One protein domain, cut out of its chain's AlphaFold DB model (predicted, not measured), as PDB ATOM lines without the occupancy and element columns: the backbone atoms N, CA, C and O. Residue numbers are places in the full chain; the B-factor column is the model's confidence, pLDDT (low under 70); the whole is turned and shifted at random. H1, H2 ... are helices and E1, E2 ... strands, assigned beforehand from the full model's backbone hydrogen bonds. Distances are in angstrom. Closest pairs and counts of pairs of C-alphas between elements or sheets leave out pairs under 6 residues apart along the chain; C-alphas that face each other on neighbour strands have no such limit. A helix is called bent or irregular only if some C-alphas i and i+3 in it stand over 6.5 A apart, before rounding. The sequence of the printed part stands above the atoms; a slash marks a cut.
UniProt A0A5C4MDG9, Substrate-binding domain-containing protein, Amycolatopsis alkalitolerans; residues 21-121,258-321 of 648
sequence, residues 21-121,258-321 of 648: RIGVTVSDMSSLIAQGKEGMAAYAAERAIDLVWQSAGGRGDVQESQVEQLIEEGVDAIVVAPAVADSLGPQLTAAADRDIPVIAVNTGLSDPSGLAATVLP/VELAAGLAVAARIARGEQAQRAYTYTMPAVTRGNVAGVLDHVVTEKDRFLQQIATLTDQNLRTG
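This is residues 21 to 121 and 258 to 321 of the 648 residues of the protein "Substrate-binding domain-containing protein" of Amycolatopsis alkalitolerans (UniProt A0A5C4MDG9). A twisted sheet of six parallel strands curls round helix H4, with H1 packed on H4 over that face and H2 and H3 side by side over the other, three layers in all. At one end of the longest axis H5 sticks out from this core, H6 follows it close to H1, and H7 leads back onto H1 and H4. The printed part has 165 residues with seven named helices and six named strands, in the order E1 H1 E2 H2 E3 H3 E4 E5 H4 E6 H5 H6 H7; across the sheet the order is E2 E1 E3 E4 E5 E6. The class is mixed; the whole is compact, radius of gyration of the C-alphas 15.5 A, with spans of 49 by 30 by 23 A.

Start at E1, residues 21 to 26: N 24 is 2.8 A from O 52 of E2, residues 49 to 55, and N 25 is 3.0 A from O 79 of E3, residues 77 to 81, within hydrogen-bond range. In the same range, find N 103 of E4, residues 102 to 105, 2.8 A from O 78; N 119 of E5, residues 117 to 121, 2.8 A from O 104; and N 280 of E6, residues 279 to 282, 2.8 A from O 118. H1, residues 31 to 47, is on the sheet at a height of 9.9 A, over E2 and E1; H2, residues 60 to 72, is on the opposite face at 9.2 A, over E1. H3, residues 89 to 96, touches H2 at a shallow tilt of 16 degrees, the same way; the closest C-alphas, of Ile 71 and Ala 95, are 6.0 A apart. E1, H1, E2 and E3, H3, E4 are strand-helix-strand units, parallel neighbour strands with a helix between; E2, H2, E3 is a split one, with E1 between its strands; the three crossovers are right-handed. H4, residues 258 to 271, touches residues 36 to 43 of H1 at a steep tilt of 45 degrees, the closest C-alphas being those of Met 40 and Ala 261, 4.6 A. H7, residues 310 to 320, touches H4 about perpendicular, at 74 degrees, with the C-alphas of Ala 262 and Thr 314 closest, 5.6 A. H6, residues 303 to 307, is close to but not clearly touching H5, residues 292 to 301, C-alphas 298 and 306 being closest, 5.8 A. Every O i to N i+4 pair is within hydrogen-bond range in H2, H3, H4, H6 and H7, against 12 of 13 in H1 and 4 of 6 in H5.

Find C-alpha 21, where E1 begins, at (169.386, 173.127, 135.354). H1 runs 24.7 A from C-alpha 31 at (152.386, 163.019, 120.066), H4 20.0 A, and E2, the longest strand by residues, 18.8 A. H5 is irregular, but only just, with C-alphas 298 and 301 6.8 A apart. H7 ends at C-alpha 320, (166.089, 185.472, 112.608).

The C-alphas farthest apart, of Asp 97 and Gly 290, are 51.0 A apart. Residues 122 to 257 are not printed, and C-alphas 121 and 258 stand 11.5 A apart across the cut. Of the links printed whole, E4 to E5 is long. The mean pLDDT of the printed part is 94.4, and no printed residue is under 70.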
ATOM      1  N   ARG A  21     170.472 174.047 135.012       97.25
ATOM      2  CA  ARG A  21     169.386 173.127 135.354       97.25
ATOM      3  C   ARG A  21     168.048 173.779 135.039       97.25
ATOM      4  O   ARG A  21     167.701 174.793 135.629       97.25
ATOM      5  N   ILE A  22     167.291 173.200 134.115       98.38
ATOM      6  CA  ILE A  22     166.018 173.758 133.646       98.38
ATOM      7  C   ILE A  22     164.895 172.768 133.938       98.38
ATOM      8  O   ILE A  22     164.928 171.615 133.497       98.38
ATOM      9  N   GLY A  23     163.899 173.239 134.685       98.38
ATOM     10  CA  GLY A  23     162.652 172.526 134.919       98.38
ATOM     11  C   GLY A  23     161.745 172.601 133.701       98.38
ATOM     12  O   GLY A  23     161.617 173.658 133.092       98.38
ATOM     13  N   VAL A  24     161.113 171.492 133.335       98.62
ATOM     14  CA  VAL A  24     160.132 171.434 132.252       98.62
ATOM     15  C   VAL A  24     158.893 170.726 132.764       98.62
ATOM     16  O   VAL A  24     158.974 169.569 133.168       98.62
ATOM     17  N   THR A  25     157.743 171.391 132.705       98.12
ATOM     18  CA  THR A  25     156.445 170.752 132.939       98.12
ATOM     19  C   THR A  25     155.519 170.980 131.753       98.12
ATOM     20  O   THR A  25     155.340 172.097 131.270       98.12
ATOM     21  N   VAL A  26     154.941 169.893 131.257       97.00
ATOM     22  CA  VAL A  26     154.018 169.892 130.118       97.00
ATOM     23  C   VAL A  26     152.637 169.426 130.553       97.00
ATOM     24  O   VAL A  26     152.511 168.665 131.516       97.00
ATOM     25  N   SER A  27     151.609 169.866 129.830       90.81
ATOM     26  CA  SER A  27     150.222 169.477 130.077       90.81
ATOM     27  C   SER A  27     150.060 167.956 130.060       90.81
ATOM     28  O   SER A  27     149.699 167.362 131.072       90.81
ATOM     29  N   ASP A  28     150.394 167.308 128.949       89.81
ATOM     30  CA  ASP A  28     150.354 165.862 128.754       89.81
ATOM     31  C   ASP A  28     151.502 165.376 127.852       89.81
ATOM     32  O   ASP A  28     152.307 166.159 127.351       89.81
ATOM     33  N   MET A  29     151.591 164.059 127.651       91.56
ATOM     34  CA  MET A  29     152.536 163.441 126.714       91.56
ATOM     35  C   MET A  29     151.866 163.121 125.368       91.56
ATOM     36  O   MET A  29     151.961 161.993 124.884       91.56
ATOM     37  N   SER A  30     151.185 164.099 124.767       88.31
ATOM     38  CA  SER A  30     150.687 164.013 123.385       88.31
ATOM     39  C   SER A  30     151.806 163.750 122.364       88.31
ATOM     40  O   SER A  30     152.997 163.927 122.646       88.31
ATOM     41  N   SER A  31     151.438 163.340 121.145       89.38
ATOM     42  CA  SER A  31     152.386 163.019 120.066       89.38
ATOM     43  C   SER A  31     153.353 164.169 119.757       89.38
ATOM     44  O   SER A  31     154.548 163.939 119.551       89.38
ATOM     45  N   LEU A  32     152.864 165.413 119.763       92.75
ATOM     46  CA  LEU A  32     153.677 166.614 119.554       92.75
ATOM     47  C   LEU A  32     154.676 166.831 120.698       92.75
ATOM     48  O   LEU A  32     155.864 167.057 120.454       92.75
ATOM     49  N   ILE A  33     154.230 166.687 121.947       94.38
ATOM     50  CA  ILE A  33     155.084 166.842 123.129       94.38
ATOM     51  C   ILE A  33     156.135 165.728 123.209       94.38
ATOM     52  O   ILE A  33     157.290 165.993 123.546       94.38
ATOM     53  N   ALA A  34     155.789 164.497 122.825       93.81
ATOM     54  CA  ALA A  34     156.743 163.397 122.724       93.81
ATOM     55  C   ALA A  34     157.868 163.706 121.719       93.81
ATOM     56  O   ALA A  34     159.040 163.476 122.024       93.81
ATOM     57  N   GLN A  35     157.542 164.294 120.560       94.06
ATOM     58  CA  GLN A  35     158.557 164.792 119.626       94.06
ATOM     59  C   GLN A  35     159.376 165.926 120.247       94.06
ATOM     60  O   GLN A  35     160.602 165.913 120.176       94.06
ATOM     61  N   GLY A  36     158.723 166.902 120.875       95.88
ATOM     62  CA  GLY A  36     159.415 168.034 121.486       95.88
ATOM     63  C   GLY A  36     160.374 167.640 122.605       95.88
ATOM     64  O   GLY A  36     161.463 168.209 122.690       95.88
ATOM     65  N   LYS A  37     160.061 166.589 123.371       97.38
ATOM     66  CA  LYS A  37     160.975 166.005 124.361       97.38
ATOM     67  C   LYS A  37     162.286 165.526 123.732       97.38
ATOM     68  O   LYS A  37     163.349 165.777 124.295       97.38
ATOM     69  N   GLU A  38     162.238 164.880 122.563       96.31
ATOM     70  CA  GLU A  38     163.451 164.477 121.832       96.31
ATOM     71  C   GLU A  38     164.280 165.698 121.396       96.31
ATOM     72  O   GLU A  38     165.502 165.701 121.547       96.31
ATOM     73  N   GLY A  39     163.622 166.749 120.892       96.75
ATOM     74  CA  GLY A  39     164.286 167.983 120.455       96.75
ATOM     75  C   GLY A  39     164.943 168.746 121.605       96.75
ATOM     76  O   GLY A  39     166.110 169.129 121.505       96.75
ATOM     77  N   MET A  40     164.235 168.901 122.729       98.12
ATOM     78  CA  MET A  40     164.783 169.495 123.953       98.12
ATOM     79  C   MET A  40     165.968 168.689 124.484       98.12
ATOM     80  O   MET A  40     166.983 169.282 124.837       98.12
ATOM     81  N   ALA A  41     165.881 167.356 124.499       97.31
ATOM     82  CA  ALA A  41     166.981 166.502 124.943       97.31
ATOM     83  C   ALA A  41     168.233 166.658 124.062       97.31
ATOM     84  O   ALA A  41     169.338 166.803 124.587       97.31
ATOM     85  N   ALA A  42     168.068 166.688 122.737       95.25
ATOM     86  CA  ALA A  42     169.173 166.904 121.804       95.25
ATOM     87  C   ALA A  42     169.793 168.306 121.950       95.25
ATOM     88  O   ALA A  42     171.016 168.430 122.020       95.25
ATOM     89  N   TYR A  43     168.970 169.351 122.092       96.62
ATOM     90  CA  TYR A  43     169.447 170.709 122.368       96.62
ATOM     91  C   TYR A  43     170.217 170.786 123.697       96.62
ATOM     92  O   TYR A  43     171.315 171.341 123.763       96.62
ATOM     93  N   ALA A  44     169.668 170.192 124.761       96.06
ATOM     94  CA  ALA A  44     170.273 170.186 126.088       96.06
ATOM     95  C   ALA A  44     171.632 169.477 126.118       96.06
ATOM     96  O   ALA A  44     172.566 169.962 126.767       96.06
ATOM     97  N   ALA A  45     171.757 168.365 125.387       92.25
ATOM     98  CA  ALA A  45     173.000 167.613 125.272       92.25
ATOM     99  C   ALA A  45     174.139 168.464 124.681       92.25
ATOM    100  O   ALA A  45     175.254 168.425 125.199       92.25
ATOM    101  N   GLU A  46     173.859 169.279 123.657       92.25
ATOM    102  CA  GLU A  46     174.859 170.132 122.993       92.25
ATOM    103  C   GLU A  46     175.133 171.454 123.739       92.25
ATOM    104  O   GLU A  46     176.140 172.120 123.491       92.25
ATOM    105  N   ARG A  47     174.236 171.874 124.643       91.62
ATOM    106  CA  ARG A  47     174.292 173.186 125.321       91.62
ATOM    107  C   ARG A  47     174.541 173.107 126.828       91.62
ATOM    108  O   ARG A  47     174.388 174.123 127.509       91.62
ATOM    109  N   ALA A  48     174.956 171.940 127.327       90.31
ATOM    110  CA  ALA A  48     175.272 171.684 128.736       90.31
ATOM    111  C   ALA A  48     174.124 172.073 129.690       90.31
ATOM    112  O   ALA A  48     174.322 172.798 130.666       90.31
ATOM    113  N   ILE A  49     172.915 171.605 129.371       96.00
ATOM    114  CA  ILE A  49     171.706 171.808 130.176       96.00
ATOM    115  C   ILE A  49     171.333 170.486 130.860       96.00
ATOM    116  O   ILE A  49     171.449 169.419 130.250       96.00
ATOM    117  N   ASP A  50     170.885 170.562 132.110       96.06
ATOM    118  CA  ASP A  50     170.268 169.459 132.848       96.06
ATOM    119  C   ASP A  50     168.752 169.646 132.864       96.06
ATOM    120  O   ASP A  50     168.238 170.601 133.443       96.06
ATOM    121  N   LEU A  51     168.031 168.745 132.194       95.62
ATOM    122  CA  LEU A  51     166.577 168.815 132.064       95.62
ATOM    123  C   LEU A  51     165.879 168.025 133.170       95.62
ATOM    124  O   LEU A  51     166.061 166.812 133.275       95.62
ATOM    125  N   VAL A  52     165.011 168.696 133.928       96.38
ATOM    126  CA  VAL A  52     164.085 168.060 134.875       96.38
ATOM    127  C   VAL A  52     162.704 168.020 134.229       96.38
ATOM    128  O   VAL A  52     161.978 169.006 134.248       96.38
ATOM    129  N   TRP A  53     162.359 166.894 133.601       97.12
ATOM    130  CA  TRP A  53     161.107 166.746 132.855       97.12
ATOM    131  C   TRP A  53     159.983 166.174 133.717       97.12
ATOM    132  O   TRP A  53     160.124 165.090 134.285       97.12
ATOM    133  N   GLN A  54     158.832 166.837 133.709       96.94
ATOM    134  CA  GLN A  54     157.602 166.420 134.373       96.94
ATOM    135  C   GLN A  54     156.410 166.552 133.410       96.94
ATOM    136  O   GLN A  54     156.456 167.303 132.439       96.94
ATOM    137  N   SER A  55     155.348 165.785 133.648       95.75
ATOM    138  CA  SER A  55     154.106 165.820 132.865       95.75
ATOM    139  C   SER A  55     152.925 165.831 133.822       95.75
ATOM    140  O   SER A  55     152.891 165.022 134.753       95.75
ATOM    141  N   ALA A  56     151.955 166.709 133.593       93.88
ATOM    142  CA  ALA A  56     150.807 166.885 134.479       93.88
ATOM    143  C   ALA A  56     149.643 165.919 134.183       93.88
ATOM    144  O   ALA A  56     148.752 165.741 135.015       93.88
ATOM    145  N   GLY A  57     149.650 165.261 133.018       88.19
ATOM    146  CA  GLY A  57     148.590 164.330 132.610       88.19
ATOM    147  C   GLY A  57     147.247 165.027 132.374       88.19
ATOM    148  O   GLY A  57     146.206 164.492 132.740       88.19
ATOM    149  N   GLY A  58     147.284 166.248 131.840       84.38
ATOM    150  CA  GLY A  58     146.126 167.097 131.558       84.38
ATOM    151  C   GLY A  58     145.557 167.833 132.774       84.38
ATOM    152  O   GLY A  58     144.534 168.500 132.650       84.38
ATOM    153  N   ARG A  59     146.184 167.723 133.954       88.75
ATOM    154  CA  ARG A  59     145.648 168.241 135.221       88.75
ATOM    155  C   ARG A  59     146.350 169.522 135.679       88.75
ATOM    156  O   ARG A  59     147.535 169.493 135.999       88.75
ATOM    157  N   GLY A  60     145.613 170.633 135.735       90.81
ATOM    158  CA  GLY A  60     146.151 171.942 136.136       90.81
ATOM    159  C   GLY A  60     146.674 171.977 137.577       90.81
ATOM    160  O   GLY A  60     147.771 172.469 137.807       90.81
ATOM    161  N   ASP A  61     145.956 171.356 138.517       93.75
ATOM    162  CA  ASP A  61     146.346 171.238 139.931       93.75
ATOM    163  C   ASP A  61     147.684 170.503 140.108       93.75
ATOM    164  O   ASP A  61     148.536 170.901 140.899       93.75
ATOM    165  N   VAL A  62     147.912 169.451 139.318       96.50
ATOM    166  CA  VAL A  62     149.196 168.738 139.316       96.50
ATOM    167  C   VAL A  62     150.303 169.621 138.768       96.50
ATOM    168  O   VAL A  62     151.403 169.622 139.314       96.50
ATOM    169  N   GLN A  63     150.031 170.347 137.682       96.81
ATOM    170  CA  GLN A  63     151.020 171.226 137.072       96.81
ATOM    171  C   GLN A  63     151.421 172.364 138.019       96.81
ATOM    172  O   GLN A  63     152.599 172.699 138.095       96.81
ATOM    173  N   GLU A  64     150.474 172.905 138.786       97.69
ATOM    174  CA  GLU A  64     150.735 173.889 139.842       97.69
ATOM    175  C   GLU A  64     151.721 173.345 140.887       97.69
ATOM    176  O   GLU A  64     152.771 173.952 141.105       97.69
ATOM    177  N   SER A  65     151.469 172.151 141.443       97.94
ATOM    178  CA  SER A  65     152.398 171.507 142.392       97.94
ATOM    179  C   SER A  65     153.766 171.180 141.778       97.94
ATOM    180  O   SER A  65     154.790 171.250 142.453       97.94
ATOM    181  N   GLN A  66     153.806 170.825 140.492       98.31
ATOM    182  CA  GLN A  66     155.052 170.571 139.762       98.31
ATOM    183  C   GLN A  66     155.906 171.837 139.629       98.31
ATOM    184  O   GLN A  66     157.117 171.790 139.842       98.31
ATOM    185  N   VAL A  67     155.287 172.981 139.319       98.19
ATOM    186  CA  VAL A  67     155.993 174.269 139.273       98.19
ATOM    187  C   VAL A  67     156.513 174.647 140.663       98.19
ATOM    188  O   VAL A  67     157.673 175.039 140.775       98.19
ATOM    189  N   GLU A  68     155.722 174.462 141.724       98.00
ATOM    190  CA  GLU A  68     156.167 174.687 143.110       98.00
ATOM    191  C   GLU A  68     157.386 173.831 143.468       98.00
ATOM    192  O   GLU A  68     158.389 174.354 143.952       98.00
ATOM    193  N   GLN A  69     157.353 172.538 143.139       98.00
ATOM    194  CA  GLN A  69     158.482 171.641 143.361       98.00
ATOM    195  C   GLN A  69     159.741 172.106 142.612       98.00
ATOM    196  O   GLN A  69     160.836 172.088 143.172       98.00
ATOM    197  N   LEU A  70     159.616 172.547 141.357       98.31
ATOM    198  CA  LEU A  70     160.754 173.054 140.580       98.31
ATOM    199  C   LEU A  70     161.350 174.333 141.199       98.31
ATOM    200  O   LEU A  70     162.574 174.485 141.229       98.31
ATOM    201  N   ILE A  71     160.505 175.219 141.739       98.00
ATOM    202  CA  ILE A  71     160.926 176.419 142.484       98.00
ATOM    203  C   ILE A  71     161.673 176.027 143.771       98.00
ATOM    204  O   ILE A  71     162.678 176.651 144.132       98.00
ATOM    205  N   GLU A  72     161.205 174.999 144.478       97.19
ATOM    206  CA  GLU A  72     161.855 174.468 145.681       97.19
ATOM    207  C   GLU A  72     163.191 173.784 145.390       97.19
ATOM    208  O   GLU A  72     164.150 173.964 146.139       97.19
ATOM    209  N   GLU A  73     163.280 173.057 144.275       96.06
ATOM    210  CA  GLU A  73     164.503 172.405 143.802       96.06
ATOM    211  C   GLU A  73     165.595 173.391 143.354       96.06
ATOM    212  O   GLU A  73     166.734 172.961 143.133       96.06
ATOM    213  N   GLY A  74     165.259 174.678 143.209       95.50
ATOM    214  CA  GLY A  74     166.189 175.740 142.835       95.50
ATOM    215  C   GLY A  74     166.724 175.590 141.411       95.50
ATOM    216  O   GLY A  74     167.929 175.703 141.198       95.50
ATOM    217  N   VAL A  75     165.854 175.263 140.448       97.88
ATOM    218  CA  VAL A  75     166.231 175.271 139.022       97.88
ATOM    219  C   VAL A  75     166.528 176.695 138.538       97.88
ATOM    220  O   VAL A  75     165.970 177.660 139.052       97.88
ATOM    221  N   ASP A  76     167.373 176.830 137.516       98.06
ATOM    222  CA  ASP A  76     167.789 178.131 136.976       98.06
ATOM    223  C   ASP A  76     166.711 178.785 136.088       98.06
ATOM    224  O   ASP A  76     166.758 179.985 135.830       98.06
ATOM    225  N   ALA A  77     165.770 177.992 135.566       98.56
ATOM    226  CA  ALA A  77     164.598 178.440 134.811       98.56
ATOM    227  C   ALA A  77     163.530 177.342 134.758       98.56
ATOM    228  O   ALA A  77     163.842 176.152 134.886       98.56
ATOM    229  N   ILE A  78     162.284 177.735 134.485       98.75
ATOM    230  CA  ILE A  78     161.157 176.817 134.277       98.75
ATOM    231  C   ILE A  78     160.557 177.049 132.888       98.75
ATOM    232  O   ILE A  78     160.193 178.166 132.531       98.75
ATOM    233  N   VAL A  79     160.428 175.981 132.107       98.75
ATOM    234  CA  VAL A  79     159.653 175.940 130.865       98.75
ATOM    235  C   VAL A  79     158.324 175.251 131.154       98.75
ATOM    236  O   VAL A  79     158.302 174.133 131.669       98.75
ATOM    237  N   VAL A  80     157.216 175.900 130.807       98.25
ATOM    238  CA  VAL A  80     155.867 175.370 131.020       98.25
ATOM    239  C   VAL A  80     155.073 175.343 129.720       98.25
ATOM    240  O   VAL A  80     155.038 176.330 128.993       98.25
ATOM    241  N   ALA A  81     154.417 174.219 129.432       97.31
ATOM    242  CA  ALA A  81     153.311 174.152 128.478       97.31
ATOM    243  C   ALA A  81     152.007 174.000 129.285       97.31
ATOM    244  O   ALA A  81     151.710 172.883 129.727       97.31
ATOM    245  N   PRO A  82     151.289 175.103 129.579       96.19
ATOM    246  CA  PRO A  82     150.137 175.105 130.473       96.19
ATOM    247  C   PRO A  82     149.002 174.189 130.006       96.19
ATOM    248  O   PRO A  82     148.549 174.258 128.865       96.19
ATOM    249  N   ALA A  83     148.487 173.360 130.914       91.50
ATOM    250  CA  ALA A  83     147.284 172.565 130.676       91.50
ATOM    251  C   ALA A  83     146.020 173.439 130.608       91.50
ATOM    252  O   ALA A  83     145.105 173.154 129.835       91.50
ATOM    253  N   VAL A  84     145.985 174.508 131.407       92.50
ATOM    254  CA  VAL A  84     144.863 175.442 131.534       92.50
ATOM    255  C   VAL A  84     145.389 176.866 131.343       92.50
ATOM    256  O   VAL A  84     146.455 177.212 131.838       92.50
ATOM    257  N   ALA A  85     144.664 177.699 130.598       94.19
ATOM    258  CA  ALA A  85     145.074 179.077 130.323       94.19
ATOM    259  C   ALA A  85     144.984 179.981 131.566       94.19
ATOM    260  O   ALA A  85     145.807 180.870 131.763       94.19
ATOM    261  N   ASP A  86     143.972 179.758 132.403       94.44
ATOM    262  CA  ASP A  86     143.635 180.574 133.572       94.44
ATOM    263  C   ASP A  86     144.224 179.973 134.871       94.44
ATOM    264  O   ASP A  86     143.496 179.745 135.835       94.44
ATOM    265  N   SER A  87     145.526 179.654 134.887       94.44
ATOM    266  CA  SER A  87     146.215 178.994 136.018       94.44
ATOM    267  C   SER A  87     147.606 179.583 136.310       94.44
ATOM    268  O   SER A  87     148.035 180.531 135.656       94.44
ATOM    269  N   LEU A  88     148.334 179.002 137.275       96.00
ATOM    270  CA  LEU A  88     149.739 179.305 137.623       96.00
ATOM    271  C   LEU A  88     150.026 180.693 138.228       96.00
ATOM    272  O   LEU A  88     151.182 180.987 138.523       96.00
ATOM    273  N   GLY A  89     149.023 181.549 138.446       96.38
ATOM    274  CA  GLY A  89     149.219 182.912 138.968       96.38
ATOM    275  C   GLY A  89     150.097 182.980 140.233       96.38
ATOM    276  O   GLY A  89     151.144 183.631 140.198       96.38
ATOM    277  N   PRO A  90     149.739 182.278 141.329       97.25
ATOM    278  CA  PRO A  90     150.558 182.232 142.543       97.25
ATOM    279  C   PRO A  90     151.969 181.678 142.312       97.25
ATOM    280  O   PRO A  90     152.934 182.185 142.881       97.25
ATOM    281  N   GLN A  91     152.107 180.669 141.449       98.06
ATOM    282  CA  GLN A  91     153.384 180.023 141.152       98.06
ATOM    283  C   GLN A  91     154.317 180.936 140.346       98.06
ATOM    284  O   GLN A  91     155.521 180.943 140.592       98.06
ATOM    285  N   LEU A  92     153.779 181.756 139.435       97.81
ATOM    286  CA  LEU A  92     154.550 182.787 138.735       97.81
ATOM    287  C   LEU A  92     155.068 183.854 139.706       97.81
ATOM    288  O   LEU A  92     156.226 184.255 139.603       97.81
ATOM    289  N   THR A  93     154.248 184.283 140.673       97.25
ATOM    290  CA  THR A  93     154.699 185.198 141.738       97.25
ATOM    291  C   THR A  93     155.805 184.562 142.582       97.25
ATOM    292  O   THR A  93     156.854 185.170 142.767       97.25
ATOM    293  N   ALA A  94     155.629 183.310 143.013       97.56
ATOM    294  CA  ALA A  94     156.622 182.597 143.818       97.56
ATOM    295  C   ALA A  94     157.951 182.357 143.075       97.56
ATOM    296  O   ALA A  94     159.020 182.426 143.683       97.56
ATOM    297  N   ALA A  95     157.906 182.089 141.765       97.94
ATOM    298  CA  ALA A  95     159.102 181.967 140.934       97.94
ATOM    299  C   ALA A  95     159.837 183.311 140.810       97.94
ATOM    300  O   ALA A  95     161.060 183.358 140.955       97.94
ATOM    301  N   ALA A  96     159.093 184.406 140.610       96.44
ATOM    302  CA  ALA A  96     159.648 185.755 140.533       96.44
ATOM    303  C   ALA A  96     160.327 186.185 141.845       96.44
ATOM    304  O   ALA A  96     161.426 186.731 141.798       96.44
ATOM    305  N   ASP A  97     159.740 185.861 143.003       97.12
ATOM    306  CA  ASP A  97     160.329 186.134 144.326       97.12
ATOM    307  C   ASP A  97     161.676 185.416 144.553       97.12
ATOM    308  O   ASP A  97     162.445 185.795 145.441       97.12
ATOM    309  N   ARG A  98     161.978 184.378 143.758       97.00
ATOM    310  CA  ARG A  98     163.246 183.631 143.780       97.00
ATOM    311  C   ARG A  98     164.140 183.884 142.564       97.00
ATOM    312  O   ARG A  98     165.099 183.142 142.372       97.00
ATOM    313  N   ASP A  99     163.835 184.897 141.752       96.44
ATOM    314  CA  ASP A  99     164.545 185.205 140.503       96.44
ATOM    315  C   ASP A  99     164.581 184.029 139.496       96.44
ATOM    316  O   ASP A  99     165.506 183.922 138.688       96.44
ATOM    317  N   ILE A 100     163.574 183.144 139.509       98.12
ATOM    318  CA  ILE A 100     163.469 182.007 138.581       98.12
ATOM    319  C   ILE A 100     162.596 182.414 137.381       98.12
ATOM    320  O   ILE A 100     161.379 182.555 137.524       98.12
ATOM    321  N   PRO A 101     163.165 182.595 136.175       98.12
ATOM    322  CA  PRO A 101     162.385 182.947 134.997       98.12
ATOM    323  C   PRO A 101     161.488 181.783 134.556       98.12
ATOM    324  O   PRO A 101     161.951 180.652 134.383       98.12
ATOM    325  N   VAL A 102     160.210 182.085 134.307       98.50
ATOM    326  CA  VAL A 102     159.225 181.133 133.772       98.50
ATOM    327  C   VAL A 102     158.894 181.474 132.319       98.50
ATOM    328  O   VAL A 102     158.572 182.620 131.999       98.50
ATOM    329  N   ILE A 103     159.001 180.485 131.433       98.44
ATOM    330  CA  ILE A 103     158.797 180.620 129.990       98.44
ATOM    331  C   ILE A 103     157.620 179.735 129.585       98.44
ATOM    332  O   ILE A 103     157.674 178.522 129.786       98.44
ATOM    333  N   ALA A 104     156.586 180.318 128.974       98.31
ATOM    334  CA  ALA A 104     155.510 179.529 128.376       98.31
ATOM    335  C   ALA A 104     155.895 179.075 126.959       98.31
ATOM    336  O   ALA A 104     156.366 179.888 126.160       98.31
ATOM    337  N   VAL A 105     155.685 177.798 126.643       98.06
ATOM    338  CA  VAL A 105     155.938 177.205 125.320       98.06
ATOM    339  C   VAL A 105     154.732 176.398 124.849       98.06
ATOM    340  O   VAL A 105     154.066 175.782 125.680       98.06
ATOM    341  N   ASN A 106     154.472 176.353 123.536       97.19
ATOM    342  CA  ASN A 106     153.387 175.592 122.885       97.19
ATOM    343  C   ASN A 106     151.958 176.041 123.220       97.19
ATOM    344  O   ASN A 106     151.112 176.144 122.346       97.19
ATOM    345  N   THR A 107     151.687 176.350 124.479       96.31
ATOM    346  CA  THR A 107     150.414 176.861 124.983       96.31
ATOM    347  C   THR A 107     150.717 178.047 125.890       96.31
ATOM    348  O   THR A 107     151.743 178.079 126.570       96.31
ATOM    349  N   GLY A 108     149.864 179.063 125.853       95.69
ATOM    350  CA  GLY A 108     149.974 180.264 126.676       95.69
ATOM    351  C   GLY A 108     149.092 180.234 127.924       95.69
ATOM    352  O   GLY A 108     148.260 179.341 128.098       95.69
ATOM    353  N   LEU A 109     149.254 181.272 128.745       96.06
ATOM    354  CA  LEU A 109     148.350 181.649 129.834       96.06
ATOM    355  C   LEU A 109     147.513 182.861 129.410       96.06
ATOM    356  O   LEU A 109     147.976 183.682 128.615       96.06
ATOM    357  N   SER A 110     146.313 183.003 129.969       93.94
ATOM    358  CA  SER A 110     145.456 184.174 129.737       93.94
ATOM    359  C   SER A 110     146.084 185.464 130.273       93.94
ATOM    360  O   SER A 110     145.919 186.522 129.668       93.94
ATOM    361  N   ASP A 111     146.824 185.375 131.383       94.06
ATOM    362  CA  ASP A 111     147.650 186.460 131.915       94.06
ATOM    363  C   ASP A 111     149.146 186.112 131.779       94.06
ATOM    364  O   ASP A 111     149.689 185.361 132.593       94.06
ATOM    365  N   PRO A 112     149.842 186.644 130.758       93.25
ATOM    366  CA  PRO A 112     151.263 186.393 130.554       93.25
ATOM    367  C   PRO A 112     152.175 187.351 131.343       93.25
ATOM    368  O   PRO A 112     153.391 187.311 131.157       93.25
ATOM    369  N   SER A 113     151.641 188.254 132.177       91.56
ATOM    370  CA  SER A 113     152.422 189.338 132.798       91.56
ATOM    371  C   SER A 113     153.567 188.848 133.695       91.56
ATOM    372  O   SER A 113     154.630 189.478 133.713       91.56
ATOM    373  N   GLY A 114     153.372 187.709 134.369       92.88
ATOM    374  CA  GLY A 114     154.366 187.044 135.217       92.88
ATOM    375  C   GLY A 114     155.378 186.164 134.471       92.88
ATOM    376  O   GLY A 114     156.278 185.616 135.102       92.88
ATOM    377  N   LEU A 115     155.262 186.014 133.148       97.75
ATOM    378  CA  LEU A 115     156.199 185.227 132.345       97.75
ATOM    379  C   LEU A 115     157.408 186.069 131.921       97.75
ATOM    380  O   LEU A 115     157.289 187.234 131.530       97.75
ATOM    381  N   ALA A 116     158.587 185.451 131.936       97.38
ATOM    382  CA  ALA A 116     159.817 186.066 131.447       97.38
ATOM    383  C   ALA A 116     159.826 186.160 129.912       97.38
ATOM    384  O   ALA A 116     160.269 187.166 129.350       97.38
ATOM    385  N   ALA A 117     159.317 185.123 129.240       97.94
ATOM    386  CA  ALA A 117     159.119 185.093 127.799       97.94
ATOM    387  C   ALA A 117     158.043 184.074 127.389       97.94
ATOM    388  O   ALA A 117     157.686 183.183 128.160       97.94
ATOM    389  N   THR A 118     157.571 184.172 126.146       98.00
ATOM    390  CA  THR A 118     156.680 183.186 125.523       98.00
ATOM    391  C   THR A 118     157.243 182.701 124.188       98.00
ATOM    392  O   THR A 118     157.802 183.485 123.423       98.00
ATOM    393  N   VAL A 119     157.085 181.413 123.891       97.94
ATOM    394  CA  VAL A 119     157.401 180.786 122.600       97.94
ATOM    395  C   VAL A 119     156.160 180.024 122.155       97.94
ATOM    396  O   VAL A 119     155.975 178.869 122.526       97.94
ATOM    397  N   LEU A 120     155.261 180.706 121.449       97.88
ATOM    398  CA  LEU A 120     153.913 180.200 121.178       97.88
ATOM    399  C   LEU A 120     153.659 180.067 119.680       97.88
ATOM    400  O   LEU A 120     154.172 180.880 118.906       97.88
ATOM    401  N   PRO A 121     152.852 179.093 119.254       97.50
ATOM    402  CA  PRO A 121     152.368 179.049 117.890       97.50
ATOM    403  C   PRO A 121     151.380 180.187 117.599       97.50
ATOM    404  O   PRO A 121     150.715 180.705 118.494       97.50
ATOM    405  N   VAL A 258     161.432 171.368 117.105       97.06
ATOM    406  CA  VAL A 258     161.926 172.719 116.807       97.06
ATOM    407  C   VAL A 258     161.384 173.708 117.826       97.06
ATOM    408  O   VAL A 258     162.151 174.432 118.459       97.06
ATOM    409  N   GLU A 259     160.068 173.702 118.025       97.94
ATOM    410  CA  GLU A 259     159.396 174.659 118.896       97.94
ATOM    411  C   GLU A 259     159.804 174.498 120.367       97.94
ATOM    412  O   GLU A 259     160.217 175.464 121.013       97.94
ATOM    413  N   LEU A 260     159.778 173.268 120.895       98.06
ATOM    414  CA  LEU A 260     160.127 173.030 122.296       98.06
ATOM    415  C   LEU A 260     161.628 173.249 122.552       98.06
ATOM    416  O   LEU A 260     162.004 173.751 123.613       98.06
ATOM    417  N   ALA A 261     162.498 172.961 121.573       97.94
ATOM    418  CA  ALA A 261     163.910 173.332 121.666       97.94
ATOM    419  C   ALA A 261     164.103 174.857 121.685       97.94
ATOM    420  O   ALA A 261     164.966 175.340 122.416       97.94
ATOM    421  N   ALA A 262     163.301 175.626 120.940       97.94
ATOM    422  CA  ALA A 262     163.323 177.087 121.001       97.94
ATOM    423  C   ALA A 262     162.880 177.613 122.375       97.94
ATOM    424  O   ALA A 262     163.562 178.473 122.932       97.94
ATOM    425  N   GLY A 263     161.825 177.042 122.967       97.88
ATOM    426  CA  GLY A 263     161.419 177.337 124.348       97.88
ATOM    427  C   GLY A 263     162.545 177.091 125.356       97.88
ATOM    428  O   GLY A 263     162.876 177.968 126.158       97.88
ATOM    429  N   LEU A 264     163.212 175.937 125.250       98.38
ATOM    430  CA  LEU A 264     164.366 175.606 126.090       98.38
ATOM    431  C   LEU A 264     165.534 176.577 125.905       98.38
ATOM    432  O   LEU A 264     166.172 176.994 126.871       98.38
ATOM    433  N   ALA A 265     165.833 176.922 124.656       97.50
ATOM    434  CA  ALA A 265     166.911 177.829 124.312       97.50
ATOM    435  C   ALA A 265     166.673 179.229 124.889       97.50
ATOM    436  O   ALA A 265     167.596 179.818 125.451       97.50
ATOM    437  N   VAL A 266     165.442 179.742 124.811       97.88
ATOM    438  CA  VAL A 266     165.055 181.022 125.423       97.88
ATOM    439  C   VAL A 266     165.212 180.969 126.942       97.88
ATOM    440  O   VAL A 266     165.835 181.867 127.507       97.88
ATOM    441  N   ALA A 267     164.739 179.902 127.592       98.00
ATOM    442  CA  ALA A 267     164.898 179.726 129.036       98.00
ATOM    443  C   ALA A 267     166.373 179.715 129.463       98.00
ATOM    444  O   ALA A 267     166.760 180.437 130.381       98.00
ATOM    445  N   ALA A 268     167.217 178.972 128.743       96.81
ATOM    446  CA  ALA A 268     168.651 178.913 129.009       96.81
ATOM    447  C   ALA A 268     169.346 180.271 128.823       96.81
ATOM    448  O   ALA A 268     170.211 180.624 129.621       96.81
ATOM    449  N   ARG A 269     168.972 181.042 127.791       95.50
ATOM    450  CA  ARG A 269     169.513 182.392 127.562       95.50
ATOM    451  C   ARG A 269     169.179 183.322 128.726       95.50
ATOM    452  O   ARG A 269     170.083 183.950 129.268       95.50
ATOM    453  N   ILE A 270     167.917 183.354 129.154       96.06
ATOM    454  CA  ILE A 270     167.475 184.216 130.261       96.06
ATOM    455  C   ILE A 270     168.159 183.809 131.573       96.06
ATOM    456  O   ILE A 270     168.707 184.673 132.255       96.06
ATOM    457  N   ALA A 271     168.220 182.509 131.884       95.44
ATOM    458  CA  ALA A 271     168.921 181.986 133.063       95.44
ATOM    459  C   ALA A 271     170.405 182.395 133.113       95.44
ATOM    460  O   ALA A 271     170.966 182.643 134.176       95.44
ATOM    461  N   ARG A 272     171.053 182.500 131.946       94.31
ATOM    462  CA  ARG A 272     172.460 182.914 131.807       94.31
ATOM    463  C   ARG A 272     172.653 184.432 131.754       94.31
ATOM    464  O   ARG A 272     173.784 184.892 131.605       94.31
ATOM    465  N   GLY A 273     171.581 185.217 131.869       92.81
ATOM    466  CA  GLY A 273     171.620 186.677 131.755       92.81
ATOM    467  C   GLY A 273     171.831 187.188 130.325       92.81
ATOM    468  O   GLY A 273     172.217 188.341 130.132       92.81
ATOM    469  N   GLU A 274     171.606 186.346 129.316       92.94
ATOM    470  CA  GLU A 274     171.653 186.726 127.905       92.94
ATOM    471  C   GLU A 274     170.342 187.415 127.482       92.94
ATOM    472  O   GLU A 274     169.274 187.192 128.052       92.94
ATOM    473  N   GLN A 275     170.401 188.256 126.443       88.19
ATOM    474  CA  GLN A 275     169.206 188.930 125.928       88.19
ATOM    475  C   GLN A 275     168.271 187.955 125.195       88.19
ATOM    476  O   GLN A 275     168.702 187.177 124.340       88.19
ATOM    477  N   ALA A 276     166.971 188.067 125.470       91.25
ATOM    478  CA  ALA A 276     165.899 187.360 124.776       91.25
ATOM    479  C   ALA A 276     164.699 188.295 124.542       91.25
ATOM    480  O   ALA A 276     164.467 189.229 125.309       91.25
ATOM    481  N   GLN A 277     163.937 188.049 123.474       91.62
ATOM    482  CA  GLN A 277     162.658 188.721 123.239       91.62
ATOM    483  C   GLN A 277     161.608 188.232 124.245       91.62
ATOM    484  O   GLN A 277     161.663 187.088 124.698       91.62
ATOM    485  N   ARG A 278     160.631 189.089 124.566       92.62
ATOM    486  CA  ARG A 278     159.520 188.728 125.463       92.62
ATOM    487  C   ARG A 278     158.518 187.764 124.823       92.62
ATOM    488  O   ARG A 278     157.893 187.000 125.542       92.62
ATOM    489  N   ALA A 279     158.355 187.808 123.506       95.00
ATOM    490  CA  ALA A 279     157.415 186.957 122.790       95.00
ATOM    491  C   ALA A 279     158.022 186.509 121.462       95.00
ATOM    492  O   ALA A 279     158.503 187.337 120.689       95.00
ATOM    493  N   TYR A 280     157.978 185.206 121.213       96.06
ATOM    494  CA  TYR A 280     158.312 184.587 119.942       96.06
ATOM    495  C   TYR A 280     157.090 183.843 119.407       96.06
ATOM    496  O   TYR A 280     156.370 183.200 120.175       96.06
ATOM    497  N   THR A 281     156.897 183.906 118.091       96.00
ATOM    498  CA  THR A 281     155.755 183.295 117.408       96.00
ATOM    499  C   THR A 281     156.231 182.220 116.435       96.00
ATOM    500  O   THR A 281     157.118 182.468 115.618       96.00
ATOM    501  N   TYR A 282     155.646 181.027 116.518       97.38
ATOM    502  CA  TYR A 282     155.851 179.934 115.573       97.38
ATOM    503  C   TYR A 282     154.694 179.910 114.564       97.38
ATOM    504  O   TYR A 282     153.562 179.566 114.895       97.38
ATOM    505  N   THR A 283     154.961 180.283 113.313       95.75
ATOM    506  CA  THR A 283     153.948 180.256 112.247       95.75
ATOM    507  C   THR A 283     153.961 178.899 111.551       95.75
ATOM    508  O   THR A 283     154.955 178.547 110.925       95.75
ATOM    509  N   MET A 284     152.865 178.145 111.631       97.31
ATOM    510  CA  MET A 284     152.797 176.781 111.096       97.31
ATOM    511  C   MET A 284     152.678 176.766 109.562       97.31
ATOM    512  O   MET A 284     151.662 177.222 109.027       97.31
ATOM    513  N   PRO A 285     153.661 176.238 108.808       94.62
ATOM    514  CA  PRO A 285     153.546 176.167 107.359       94.62
ATOM    515  C   PRO A 285     152.580 175.058 106.921       94.62
ATOM    516  O   PRO A 285     152.539 173.967 107.492       94.62
ATOM    517  N   ALA A 286     151.834 175.316 105.846       94.12
ATOM    518  CA  ALA A 286     150.922 174.338 105.264       94.12
ATOM    519  C   ALA A 286     151.673 173.130 104.676       94.12
ATOM    520  O   ALA A 286     152.617 173.267 103.887       94.12
ATOM    521  N   VAL A 287     151.185 171.933 104.983       95.44
ATOM    522  CA  VAL A 287     151.666 170.661 104.448       95.44
ATOM    523  C   VAL A 287     150.557 169.996 103.649       95.44
ATOM    524  O   VAL A 287     149.489 169.656 104.151       95.44
ATOM    525  N   THR A 288     150.832 169.781 102.370       94.06
ATOM    526  CA  THR A 288     149.935 169.136 101.412       94.06
ATOM    527  C   THR A 288     150.683 168.021 100.690       94.06
ATOM    528  O   THR A 288     151.898 167.865 100.827       94.06
ATOM    529  N   ARG A 289     149.994 167.260  99.832       90.06
ATOM    530  CA  ARG A 289     150.649 166.229  99.003       90.06
ATOM    531  C   ARG A 289     151.835 166.754  98.182       90.06
ATOM    532  O   ARG A 289     152.722 165.971  97.861       90.06
ATOM    533  N   GLY A 290     151.862 168.047  97.849       87.12
ATOM    534  CA  GLY A 290     152.928 168.650  97.045       87.12
ATOM    535  C   GLY A 290     154.271 168.801  97.768       87.12
ATOM    536  O   GLY A 290     155.306 168.774  97.109       87.12
ATOM    537  N   ASN A 291     154.276 168.938  99.099       88.56
ATOM    538  CA  ASN A 291     155.493 169.192  99.885       88.56
ATOM    539  C   ASN A 291     155.731 168.191 101.033       88.56
ATOM    540  O   ASN A 291     156.827 168.176 101.591       88.56
ATOM    541  N   VAL A 292     154.769 167.313 101.343       91.31
ATOM    542  CA  VAL A 292     154.841 166.367 102.476       91.31
ATOM    543  C   VAL A 292     156.075 165.461 102.468       91.31
ATOM    544  O   VAL A 292     156.579 165.115 103.529       91.31
ATOM    545  N   ALA A 293     156.612 165.112 101.294       85.69
ATOM    546  CA  ALA A 293     157.812 164.279 101.199       85.69
ATOM    547  C   ALA A 293     159.041 164.933 101.856       85.69
ATOM    548  O   ALA A 293     159.795 164.244 102.530       85.69
ATOM    549  N   GLY A 294     159.213 166.253 101.708       83.06
ATOM    550  CA  GLY A 294     160.325 166.969 102.343       83.06
ATOM    551  C   GLY A 294     160.148 167.112 103.856       83.06
ATOM    552  O   GLY A 294     161.119 167.037 104.596       83.06
ATOM    553  N   VAL A 295     158.906 167.254 104.325       88.19
ATOM    554  CA  VAL A 295     158.599 167.326 105.765       88.19
ATOM    555  C   VAL A 295     158.792 165.962 106.438       88.19
ATOM    556  O   VAL A 295     159.307 165.877 107.552       88.19
ATOM    557  N   LEU A 296     158.450 164.873 105.740       88.44
ATOM    558  CA  LEU A 296     158.694 163.507 106.208       88.44
ATOM    559  C   LEU A 296     160.182 163.234 106.467       88.44
ATOM    560  O   LEU A 296     160.479 162.516 107.421       88.44
ATOM    561  N   ASP A 297     161.099 163.831 105.701       86.19
ATOM    562  CA  ASP A 297     162.543 163.718 105.952       86.19
ATOM    563  C   ASP A 297     162.929 164.248 107.331       86.19
ATOM    564  O   ASP A 297     163.644 163.572 108.068       86.19
ATOM    565  N   HIS A 298     162.393 165.394 107.740       86.25
ATOM    566  CA  HIS A 298     162.718 165.983 109.039       86.25
ATOM    567  C   HIS A 298     162.024 165.260 110.201       86.25
ATOM    568  O   HIS A 298     162.625 165.019 111.251       86.25
ATOM    569  N   VAL A 299     160.759 164.875 110.010       88.00
ATOM    570  CA  VAL A 299     159.923 164.340 111.093       88.00
ATOM    571  C   VAL A 299     160.094 162.827 111.273       88.00
ATOM    572  O   VAL A 299     159.977 162.336 112.402       88.00
ATOM    573  N   VAL A 300     160.370 162.086 110.189       86.69
ATOM    574  CA  VAL A 300     160.273 160.616 110.133       86.69
ATOM    575  C   VAL A 300     161.532 159.944 109.573       86.69
ATOM    576  O   VAL A 300     162.137 159.141 110.280       86.69
ATOM    577  N   THR A 301     161.911 160.195 108.315       84.69
ATOM    578  CA  THR A 301     162.891 159.363 107.580       84.69
ATOM    579  C   THR A 301     164.350 159.701 107.880       84.69
ATOM    580  O   THR A 301     165.167 158.787 107.947       84.69
ATOM    581  N   GLU A 302     164.684 160.970 108.120       87.94
ATOM    582  CA  GLU A 302     166.030 161.434 108.499       87.94
ATOM    583  C   GLU A 302     166.055 162.071 109.905       87.94
ATOM    584  O   GLU A 302     166.896 162.923 110.199       87.94
ATOM    585  N   LYS A 303     165.166 161.625 110.807       90.00
ATOM    586  CA  LYS A 303     165.005 162.161 112.173       90.00
ATOM    587  C   LYS A 303     166.329 162.353 112.921       90.00
ATOM    588  O   LYS A 303     166.581 163.422 113.471       90.00
ATOM    589  N   ASP A 304     167.184 161.332 112.953       88.38
ATOM    590  CA  ASP A 304     168.429 161.383 113.733       88.38
ATOM    591  C   ASP A 304     169.418 162.405 113.159       88.38
ATOM    592  O   ASP A 304     170.110 163.103 113.900       88.38
ATOM    593  N   ARG A 305     169.441 162.555 111.829       86.25
ATOM    594  CA  ARG A 305     170.232 163.583 111.149       86.25
ATOM    595  C   ARG A 305     169.695 164.981 111.454       86.25
ATOM    596  O   ARG A 305     170.486 165.898 111.660       86.25
ATOM    597  N   PHE A 306     168.374 165.143 111.491       89.38
ATOM    598  CA  PHE A 306     167.739 166.403 111.866       89.38
ATOM    599  C   PHE A 306     168.072 166.785 113.317       89.38
ATOM    600  O   PHE A 306     168.504 167.907 113.580       89.38
ATOM    601  N   LEU A 307     167.984 165.830 114.251       91.12
ATOM    602  CA  LEU A 307     168.339 166.030 115.660       91.12
ATOM    603  C   LEU A 307     169.801 166.455 115.856       91.12
ATOM    604  O   LEU A 307     170.069 167.302 116.701       91.12
ATOM    605  N   GLN A 308     170.740 165.950 115.050       90.25
ATOM    606  CA  GLN A 308     172.147 166.388 115.093       90.25
ATOM    607  C   GLN A 308     172.343 167.871 114.738       90.25
ATOM    608  O   GLN A 308     173.389 168.438 115.041       90.25
ATOM    609  N   GLN A 309     171.373 168.499 114.071       90.44
ATOM    610  CA  GLN A 309     171.443 169.900 113.650       90.44
ATOM    611  C   GLN A 309     170.570 170.820 114.509       90.44
ATOM    612  O   GLN A 309     170.626 172.040 114.331       90.44
ATOM    613  N   ILE A 310     169.788 170.263 115.443       92.88
ATOM    614  CA  ILE A 310     168.721 170.997 116.128       92.88
ATOM    615  C   ILE A 310     169.251 172.210 116.892       92.88
ATOM    616  O   ILE A 310     168.667 173.278 116.781       92.88
ATOM    617  N   ALA A 311     170.383 172.115 117.599       92.56
ATOM    618  CA  ALA A 311     170.855 173.253 118.388       92.56
ATOM    619  C   ALA A 311     171.328 174.414 117.512       92.56
ATOM    620  O   ALA A 311     171.034 175.574 117.801       92.56
ATOM    621  N   THR A 312     172.002 174.105 116.404       91.94
ATOM    622  CA  THR A 312     172.408 175.119 115.422       91.94
ATOM    623  C   THR A 312     171.188 175.766 114.764       91.94
ATOM    624  O   THR A 312     171.150 176.988 114.618       91.94
ATOM    625  N   LEU A 313     170.186 174.960 114.396       92.62
ATOM    626  CA  LEU A 313     168.942 175.435 113.795       92.62
ATOM    627  C   LEU A 313     168.173 176.348 114.757       92.62
ATOM    628  O   LEU A 313     167.845 177.475 114.400       92.62
ATOM    629  N   THR A 314     167.963 175.903 115.996       94.94
ATOM    630  CA  THR A 314     167.270 176.666 117.038       94.94
ATOM    631  C   THR A 314     167.953 178.005 117.303       94.94
ATOM    632  O   THR A 314     167.295 179.047 117.332       94.94
ATOM    633  N   ASP A 315     169.282 178.017 117.438       92.44
ATOM    634  CA  ASP A 315     170.029 179.256 117.654       92.44
ATOM    635  C   ASP A 315     169.906 180.228 116.478       92.44
ATOM    636  O   ASP A 315     169.812 181.442 116.689       92.44
ATOM    637  N   GLN A 316     169.900 179.710 115.247       90.88
ATOM    638  CA  GLN A 316     169.679 180.508 114.047       90.88
ATOM    639  C   GLN A 316     168.260 181.083 114.022       90.88
ATOM    640  O   GLN A 316     168.111 182.288 113.816       90.88
ATOM    641  N   ASN A 317     167.249 180.252 114.257       93.81
ATOM    642  CA  ASN A 317     165.842 180.635 114.202       93.81
ATOM    643  C   ASN A 317     165.516 181.722 115.231       93.81
ATOM    644  O   ASN A 317     164.892 182.728 114.894       93.81
ATOM    645  N   LEU A 318     166.054 181.610 116.450       92.38
ATOM    646  CA  LEU A 318     165.927 182.656 117.470       92.38
ATOM    647  C   LEU A 318     166.590 183.981 117.072       92.38
ATOM    648  O   LEU A 318     166.148 185.041 117.511       92.38
ATOM    649  N   ARG A 319     167.658 183.951 116.264       88.25
ATOM    650  CA  ARG A 319     168.291 185.177 115.745       88.25
ATOM    651  C   ARG A 319     167.486 185.800 114.610       88.25
ATOM    652  O   ARG A 319     167.481 187.020 114.486       88.25
ATOM    653  N   THR A 320     166.864 184.988 113.760       87.62
ATOM    654  CA  THR A 320     166.089 185.472 112.608       87.62
ATOM    655  C   THR A 320     164.649 185.832 112.956       87.62
ATOM    656  O   THR A 320     164.023 186.545 112.180       87.62
ATOM    657  N   GLY A 321     164.119 185.335 114.076       86.62
ATOM    658  CA  GLY A 321     162.708 185.458 114.459       86.62
ATOM    659  C   GLY A 321     161.792 184.435 113.777       86.62
ATOM    660  O   GLY A 321     160.694 184.188 114.255       86.62
TER     661      GLY A 321